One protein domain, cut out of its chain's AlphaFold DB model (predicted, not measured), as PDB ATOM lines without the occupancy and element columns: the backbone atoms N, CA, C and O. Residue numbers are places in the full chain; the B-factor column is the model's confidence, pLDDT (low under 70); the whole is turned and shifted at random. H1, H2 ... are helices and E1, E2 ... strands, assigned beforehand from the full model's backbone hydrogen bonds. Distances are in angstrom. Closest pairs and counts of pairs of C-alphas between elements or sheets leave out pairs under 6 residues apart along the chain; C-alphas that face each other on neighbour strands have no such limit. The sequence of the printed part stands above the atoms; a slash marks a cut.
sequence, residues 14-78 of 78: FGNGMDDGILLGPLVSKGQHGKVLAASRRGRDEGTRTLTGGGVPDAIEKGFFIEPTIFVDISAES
ATOM      1  N   PHE A  14     112.993  78.692  74.351       90.38
ATOM      2  CA  PHE A  14     113.418  79.077  75.694       90.38
ATOM      3  C   PHE A  14     113.948  77.862  76.455       90.38
ATOM      4  O   PHE A  14     113.501  76.739  76.222       90.38
ATOM      5  N   GLY A  15     114.918  78.076  77.345       91.38
ATOM      6  CA  GLY A  15     115.563  76.993  78.085       91.38
ATOM      7  C   GLY A  15     116.880  77.402  78.740       91.38
ATOM      8  O   GLY A  15     117.105  78.573  79.047       91.38
ATOM      9  N   ASN A  16     117.767  76.430  78.953       91.44
ATOM     10  CA  ASN A  16     119.118  76.690  79.431       91.44
ATOM     11  C   ASN A  16     119.928  77.422  78.348       91.44
ATOM     12  O   ASN A  16     120.059  76.931  77.233       91.44
ATOM     13  N   GLY A  17     120.490  78.586  78.680       89.75
ATOM     14  CA  GLY A  17     121.238  79.415  77.724       89.75
ATOM     15  C   GLY A  17     122.564  78.811  77.254       89.75
ATOM     16  O   GLY A  17     123.182  79.360  76.348       89.75
ATOM     17  N   MET A  18     123.005  77.709  77.865       92.12
ATOM     18  CA  MET A  18     124.174  76.948  77.416       92.12
ATOM     19  C   MET A  18     123.836  75.913  76.334       92.12
ATOM     20  O   MET A  18     124.753  75.334  75.759       92.12
ATOM     21  N   ASP A  19     122.550  75.663  76.073       92.88
ATOM     22  CA  ASP A  19     122.112  74.677  75.090       92.88
ATOM     23  C   ASP A  19     121.996  75.316  73.697       92.88
ATOM     24  O   ASP A  19     121.417  76.394  73.523       92.88
ATOM     25  N   ASP A  20     122.487  74.615  72.674       92.31
ATOM     26  CA  ASP A  20     122.470  75.110  71.299       92.31
ATOM     27  C   ASP A  20     121.048  75.409  70.793       92.31
ATOM     28  O   ASP A  20     120.109  74.605  70.876       92.31
ATOM     29  N   GLY A  21     120.893  76.596  70.204       89.44
ATOM     30  CA  GLY A  21     119.626  77.063  69.643       89.44
ATOM     31  C   GLY A  21     118.602  77.538  70.677       89.44
ATOM     32  O   GLY A  21     117.489  77.898  70.283       89.44
ATOM     33  N   ILE A  22     118.949  77.572  71.968       90.94
ATOM     34  CA  ILE A  22     118.197  78.328  72.969       90.94
ATOM     35  C   ILE A  22     118.644  79.785  72.920       90.94
ATOM     36  O   ILE A  22     119.814  80.104  73.102       90.94
ATOM     37  N   LEU A  23     117.690  80.682  72.683       89.31
ATOM     38  CA  LEU A  23     117.963  82.119  72.557       89.31
ATOM     39  C   LEU A  23     117.374  82.925  73.719       89.31
ATOM     40  O   LEU A  23     117.659  84.112  73.854       89.31
ATOM     41  N   LEU A  24     116.547  82.290  74.553       91.94
ATOM     42  CA  LEU A  24     115.803  82.933  75.632       91.94
ATOM     43  C   LEU A  24     115.985  82.158  76.941       91.94
ATOM     44  O   LEU A  24     115.381  81.106  77.158       91.94
ATOM     45  N   GLY A  25     116.843  82.688  77.811       94.25
ATOM     46  CA  GLY A  25     117.056  82.176  79.164       94.25
ATOM     47  C   GLY A  25     116.040  82.714  80.184       94.25
ATOM     48  O   GLY A  25     115.211  83.568  79.857       94.25
ATOM     49  N   PRO A  26     116.103  82.243  81.441       95.94
ATOM     50  CA  PRO A  26     115.254  82.748  82.511       95.94
ATOM     51  C   PRO A  26     115.699  84.141  82.967       95.94
ATOM     52  O   PRO A  26     116.860  84.534  82.830       95.94
ATOM     53  N   LEU A  27     114.790  84.866  83.614       96.50
ATOM     54  CA  LEU A  27     115.145  86.056  84.375       96.50
ATOM     55  C   LEU A  27     115.980  85.688  85.608       96.50
ATOM     56  O   LEU A  27     115.859  84.607  86.182       96.50
ATOM     57  N   VAL A  28     116.806  86.633  86.054       96.12
ATOM     58  CA  VAL A  28     117.807  86.404  87.110       96.12
ATOM     59  C   VAL A  28     117.209  86.052  88.478       96.12
ATOM     60  O   VAL A  28     117.880  85.448  89.310       96.12
ATOM     61  N   SER A  29     115.963  86.446  88.764       97.44
ATOM     62  CA  SER A  29     115.356  86.217  90.080       97.44
ATOM     63  C   SER A  29     113.830  86.221  90.063       97.44
ATOM     64  O   SER A  29     113.198  86.825  89.194       97.44
ATOM     65  N   LYS A  30     113.237  85.639  91.114       97.19
ATOM     66  CA  LYS A  30     111.790  85.684  91.380       97.19
ATOM     67  C   LYS A  30     111.255  87.116  91.465       97.19
ATOM     68  O   LYS A  30     110.154  87.398  91.005       97.19
ATOM     69  N   GLY A  31     112.034  88.030  92.049       98.31
ATOM     70  CA  GLY A  31     111.647  89.436  92.165       98.31
ATOM     71  C   GLY A  31     111.544  90.126  90.804       98.31
ATOM     72  O   GLY A  31     110.584  90.851  90.559       98.31
ATOM     73  N   GLN A  32     112.496  89.871  89.899       98.06
ATOM     74  CA  GLN A  32     112.432  90.390  88.527       98.06
ATOM     75  C   GLN A  32     111.298  89.739  87.731       98.06
ATOM     76  O   GLN A  32     110.556  90.440  87.050       98.06
ATOM     77  N   HIS A  33     111.096  88.432  87.897       97.50
ATOM     78  CA  HIS A  33     109.974  87.700  87.301       97.50
ATOM     79  C   HIS A  33     108.619  88.313  87.645       97.50
ATOM     80  O   HIS A  33     107.841  88.634  86.752       97.50
ATOM     81  N   GLY A  34     108.373  88.569  88.933       97.75
ATOM     82  CA  GLY A  34     107.139  89.205  89.390       97.75
ATOM     83  C   GLY A  34     106.949  90.616  88.826       97.75
ATOM     84  O   GLY A  34     105.846  90.958  88.406       97.75
ATOM     85  N   LYS A  35     108.017  91.423  88.758       97.88
ATOM     86  CA  LYS A  35     107.963  92.774  88.173       97.88
ATOM     87  C   LYS A  35     107.614  92.741  86.688       97.88
ATOM     88  O   LYS A  35     106.755  93.509  86.261       97.88
ATOM     89  N   VAL A  36     108.246  91.852  85.922       96.88
ATOM     90  CA  VAL A  36     107.979  91.710  84.484       96.88
ATOM     91  C   VAL A  36     106.555  91.212  84.253       96.88
ATOM     92  O   VAL A  36     105.833  91.836  83.486       96.88
ATOM     93  N   LEU A  37     106.089  90.191  84.982       96.44
ATOM     94  CA  LEU A  37     104.694  89.735  84.890       96.44
ATOM     95  C   LEU A  37     103.689  90.838  85.229       96.44
ATOM     96  O   LEU A  37     102.663  90.956  84.563       96.44
ATOM     97  N   ALA A  38     103.963  91.643  86.257       96.81
ATOM     98  CA  ALA A  38     103.102  92.761  86.623       96.81
ATOM     99  C   ALA A  38     103.068  93.834  85.525       96.81
ATOM    100  O   ALA A  38     101.992  94.324  85.196       96.81
ATOM    101  N   ALA A  39     104.214  94.160  84.918       94.12
ATOM    102  CA  ALA A  39     104.275  95.076  83.781       94.12
ATOM    103  C   ALA A  39     103.522  94.518  82.560       94.12
ATOM    104  O   ALA A  39     102.734  95.235  81.952       94.12
ATOM    105  N   SER A  40     103.685  93.227  82.250       94.06
ATOM    106  CA  SER A  40     102.962  92.563  81.159       94.06
ATOM    107  C   SER A  40     101.450  92.495  81.392       94.06
ATOM    108  O   SER A  40     100.676  92.508  80.440       94.06
ATOM    109  N   ARG A  41     101.001  92.382  82.649       93.50
ATOM    110  CA  ARG A  41      99.575  92.493  83.001       93.50
ATOM    111  C   ARG A  41      99.084  93.917  82.802       93.50
ATOM    112  O   ARG A  41      98.135  94.105  82.059       93.50
ATOM    113  N   ARG A  42      99.797  94.901  83.354       91.94
ATOM    114  CA  ARG A  42      99.439  96.315  83.221       91.94
ATOM    115  C   ARG A  42      99.290  96.742  81.761       91.94
ATOM    116  O   ARG A  42      98.258  97.288  81.411       91.94
ATOM    117  N   GLY A  43     100.253  96.399  80.902       88.62
ATOM    118  CA  GLY A  43     100.167  96.729  79.477       88.62
ATOM    119  C   GLY A  43      98.928  96.131  78.797       88.62
ATOM    120  O   GLY A  43      98.307  96.786  77.965       88.62
ATOM    121  N   ARG A  44      98.511  94.913  79.177       87.44
ATOM    122  CA  ARG A  44      97.253  94.320  78.687       87.44
ATOM    123  C   ARG A  44      96.022  95.044  79.230       87.44
ATOM    124  O   ARG A  44      95.088  95.285  78.472       87.44
ATOM    125  N   ASP A  45      96.032  95.385  80.515       89.12
ATOM    126  CA  ASP A  45      94.910  96.035  81.198       89.12
ATOM    127  C   ASP A  45      94.690  97.478  80.704       89.12
ATOM    128  O   ASP A  45      93.557  97.949  80.653       89.12
ATOM    129  N   GLU A  46      95.751  98.156  80.257       86.94
ATOM    130  CA  GLU A  46      95.714  99.481  79.616       86.94
ATOM    131  C   GLU A  46      95.144  99.449  78.183       86.94
ATOM    132  O   GLU A  46      95.062 100.478  77.515       86.94
ATOM    133  N   GLY A  47      94.717  98.280  77.694       79.31
ATOM    134  CA  GLY A  47      94.068  98.133  76.391       79.31
ATOM    135  C   GLY A  47      95.035  98.106  75.207       79.31
ATOM    136  O   GLY A  47      94.598  98.228  74.061       79.31
ATOM    137  N   THR A  48      96.338  97.925  75.449       85.94
ATOM    138  CA  THR A  48      97.309  97.784  74.357       85.94
ATOM    139  C   THR A  48      97.103  96.471  73.605       85.94
ATOM    140  O   THR A  48      96.746  95.429  74.172       85.94
ATOM    141  N   ARG A  49      97.367  96.484  72.295       91.69
ATOM    142  CA  ARG A  49      97.313  95.258  71.500       91.69
ATOM    143  C   ARG A  49      98.576  94.437  71.752       91.69
ATOM    144  O   ARG A  49      99.690  94.888  71.504       91.69
ATOM    145  N   THR A  50      98.398  93.196  72.200       93.06
ATOM    146  CA  THR A  50      99.499  92.242  72.414       93.06
ATOM    147  C   THR A  50      99.621  91.305  71.213       93.06
ATOM    148  O   THR A  50      98.673  90.595  70.888       93.06
ATOM    149  N   LEU A  51     100.778  91.280  70.543       93.94
ATOM    150  CA  LEU A  51     101.023  90.386  69.400       93.94
ATOM    151  C   LEU A  51     101.481  88.981  69.809       93.94
ATOM    152  O   LEU A  51     101.313  88.033  69.036       93.94
ATOM    153  N   THR A  52     102.115  88.855  70.973       93.75
ATOM    154  CA  THR A  52     102.623  87.589  71.517       93.75
ATOM    155  C   THR A  52     102.948  87.739  73.002       93.75
ATOM    156  O   THR A  52     103.291  88.839  73.441       93.75
ATOM    157  N   GLY A  53     102.871  86.627  73.736       92.38
ATOM    158  CA  GLY A  53     103.391  86.463  75.091       92.38
ATOM    159  C   GLY A  53     102.640  87.206  76.195       92.38
ATOM    160  O   GLY A  53     101.429  87.415  76.144       92.38
ATOM    161  N   GLY A  54     103.393  87.615  77.216       88.12
ATOM    162  CA  GLY A  54     102.888  88.282  78.417       88.12
ATOM    163  C   GLY A  54     102.596  87.331  79.581       88.12
ATOM    164  O   GLY A  54     102.059  87.773  80.605       88.12
ATOM    165  N   GLY A  55     102.931  86.046  79.434       91.69
ATOM    166  CA  GLY A  55     102.758  85.004  80.439       91.69
ATOM    167  C   GLY A  55     104.036  84.236  80.784       91.69
ATOM    168  O   GLY A  55     105.154  84.608  80.417       91.69
ATOM    169  N   VAL A  56     103.839  83.158  81.544       92.50
ATOM    170  CA  VAL A  56     104.858  82.137  81.810       92.50
ATOM    171  C   VAL A  56     104.681  81.042  80.752       92.50
ATOM    172  O   VAL A  56     103.546  80.602  80.588       92.50
ATOM    173  N   PRO A  57     105.740  80.601  80.050       89.62
ATOM    174  CA  PRO A  57     105.607  79.564  79.030       89.62
ATOM    175  C   PRO A  57     105.146  78.223  79.618       89.62
ATOM    176  O   PRO A  57     105.756  77.735  80.569       89.62
ATOM    177  N   ASP A  58     104.149  77.583  79.001       85.75
ATOM    178  CA  ASP A  58     103.578  76.309  79.482       85.75
ATOM    179  C   ASP A  58     104.583  75.143  79.480       85.75
ATOM    180  O   ASP A  58     104.503  74.230  80.297       85.75
ATOM    181  N   ALA A  59     105.552  75.164  78.559       81.06
ATOM    182  CA  ALA A  59     106.497  74.066  78.351       81.06
ATOM    183  C   ALA A  59     107.659  74.021  79.365       81.06
ATOM    184  O   ALA A  59     108.521  73.149  79.254       81.06
ATOM    185  N   ILE A  60     107.731  74.957  80.323       80.94
ATOM    186  CA  ILE A  60     108.816  75.014  81.310       80.94
ATOM    187  C   ILE A  60     108.263  75.035  82.738       80.94
ATOM    188  O   ILE A  60     107.720  76.031  83.204       80.94
ATOM    189  N   GLU A  61     108.514  73.955  83.480       79.44
ATOM    190  CA  GLU A  61     108.039  73.805  84.864       79.44
ATOM    191  C   GLU A  61     108.866  74.582  85.905       79.44
ATOM    192  O   GLU A  61     108.390  74.841  87.012       79.44
ATOM    193  N   LYS A  62     110.132  74.913  85.607       88.50
ATOM    194  CA  LYS A  62     111.077  75.488  86.581       88.50
ATOM    195  C   LYS A  62     111.895  76.633  86.000       88.50
ATOM    196  O   LYS A  62     112.337  76.586  84.859       88.50
ATOM    197  N   GLY A  63     112.186  77.615  86.850       93.44
ATOM    198  CA  GLY A  63     112.925  78.823  86.490       93.44
ATOM    199  C   GLY A  63     112.002  80.016  86.248       93.44
ATOM    200  O   GLY A  63     110.780  79.908  86.266       93.44
ATOM    201  N   PHE A  64     112.601  81.185  86.062       96.62
ATOM    202  CA  PHE A  64     111.885  82.457  85.979       96.62
ATOM    203  C   PHE A  64     111.687  82.892  84.528       96.62
ATOM    204  O   PHE A  64     112.126  83.967  84.121       96.62
ATOM    205  N   PHE A  65     111.070  82.023  83.734       95.50
ATOM    206  CA  PHE A  65     110.853  82.262  82.312       95.50
ATOM    207  C   PHE A  65     109.631  83.144  82.060       95.50
ATOM    208  O   PHE A  65     108.649  83.114  82.807       95.50
ATOM    209  N   ILE A  66     109.719  83.928  80.991       94.38
ATOM    210  CA  ILE A  66     108.663  84.793  80.470       94.38
ATOM    211  C   ILE A  66     108.611  84.579  78.962       94.38
ATOM    212  O   ILE A  66     109.651  84.469  78.313       94.38
ATOM    213  N   GLU A  67     107.409  84.521  78.407       93.50
ATOM    214  CA  GLU A  67     107.225  84.478  76.959       93.50
ATOM    215  C   GLU A  67     107.691  85.792  76.305       93.50
ATOM    216  O   GLU A  67     107.449  86.873  76.858       93.50
ATOM    217  N   PRO A  68     108.285  85.758  75.099       92.81
ATOM    218  CA  PRO A  68     108.525  86.967  74.318       92.81
ATOM    219  C   PRO A  68     107.251  87.790  74.196       92.81
ATOM    220  O   PRO A  68     106.255  87.329  73.638       92.81
ATOM    221  N   THR A  69     107.287  89.001  74.744       93.25
ATOM    222  CA  THR A  69     106.111  89.860  74.858       93.25
ATOM    223  C   THR A  69     106.275  91.067  73.950       93.25
ATOM    224  O   THR A  69     107.247  91.806  74.086       93.25
ATOM    225  N   ILE A  70     105.338  91.261  73.021       93.69
ATOM    226  CA  ILE A  70     105.339  92.410  72.108       93.69
ATOM    227  C   ILE A  70     103.995  93.120  72.220       93.69
ATOM    228  O   ILE A  70     102.963  92.572  71.827       93.69
ATOM    229  N   PHE A  71     104.040  94.350  72.722       93.44
ATOM    230  CA  PHE A  71     102.931  95.295  72.701       93.44
ATOM    231  C   PHE A  71     103.087  96.227  71.500       93.44
ATOM    232  O   PHE A  71     104.199  96.644  71.173       93.44
ATOM    233  N   VAL A  72     101.980  96.531  70.831       93.00
ATOM    234  CA  VAL A  72     101.939  97.431  69.675       93.00
ATOM    235  C   VAL A  72     100.801  98.431  69.818       93.00
ATOM    236  O   VAL A  72      99.914  98.259  70.654       93.00
ATOM    237  N   ASP A  73     100.844  99.465  68.979       88.38
ATOM    238  CA  ASP A  73      99.858 100.550  68.953       88.38
ATOM    239  C   ASP A  73      99.802 101.330  70.283       88.38
ATOM    240  O   ASP A  73      98.742 101.759  70.732       88.38
ATOM    241  N   ILE A  74     100.965 101.499  70.922       84.62
ATOM    242  CA  ILE A  74     101.125 102.231  72.184       84.62
ATOM    243  C   ILE A  74     101.225 103.730  71.887       84.62
ATOM    244  O   ILE A  74     101.990 104.139  71.011       84.62
ATOM    245  N   SER A  75     100.479 104.553  72.625       82.06
ATOM    246  CA  SER A  75     100.633 106.009  72.556       82.06
ATOM    247  C   SER A  75     101.847 106.454  73.380       82.06
ATOM    248  O   SER A  75     102.097 105.916  74.453       82.06
ATOM    249  N   ALA A  76     102.611 107.436  72.898       75.00
ATOM    250  CA  ALA A  76     103.825 107.898  73.583       75.00
ATOM    251  C   ALA A  76     103.561 108.576  74.946       75.00
ATOM    252  O   ALA A  76     104.493 108.774  75.716       75.00
ATOM    253  N   GLU A  77     102.300 108.905  75.237       71.06
ATOM    254  CA  GLU A  77     101.857 109.661  76.415       71.06
ATOM    255  C   GLU A  77     101.348 108.757  77.563       71.06
ATOM    256  O   GLU A  77     100.689 109.249  78.477       71.06
ATOM    257  N   SER A  78     101.579 107.437  77.480       60.06
ATOM    258  CA  SER A  78     101.096 106.425  78.449       60.06
ATOM    259  C   SER A  78     102.094 106.151  79.573       60.06
ATOM    260  O   SER A  78     103.308 106.061  79.273       60.06
TER     261      SER A  78
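AT A GLANCE: This is residues 14 to 78 of the 78 residues of the protein "Aldedh domain-containing protein" of hydrothermal vent metagenome (UniProt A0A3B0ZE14). With little regular structure, the model is one helix, H1, whose last turns come near a small two-stranded hairpin, E1 and E2, while long loops make much of the rest. The loop of residues 14 to 25 lies at one end of the long axis, the tail 73 to 78 at the other. The printed part has 65 residues, 23 of them in named elements, in the order H1, E1, E2; the sheet E1 - E2 is antiparallel and the class mixed. It is elongated, 40 by 24 by 20 A, and only just loose, close to compact, with a radius of gyration of the C-alphas of 13.1 A.

IN THESE COORDINATES: After residues 14 to 29, H1 covers residues 30 to 45, 22.3 A long, from C-alpha 30 at (111.790, 85.684, 91.380). E1 is residues 49 to 52, 9.3 A. E2 is residues 70 to 72, 6.5 A, ending with C-alpha 72 at (101.939, 97.431, 69.675).

HOW THE PARTS SIT: E1 and E2 are antiparallel at 153 degrees, with N 51 and O 70 within hydrogen-bond range at 2.8 A. The closest C-alphas of H1 and E1, Arg 44 and Thr 50, are 7.0 A apart. In H1 every O i to N i+4 pair is within hydrogen-bond range.

THE WHOLE: The C-alphas farthest apart, Asp 20 and Glu 77, are 40.6 A apart. The printed part has no cut. The link E1 to E2 is long, 17 residues. Residue 78 alone has pLDDT under 70.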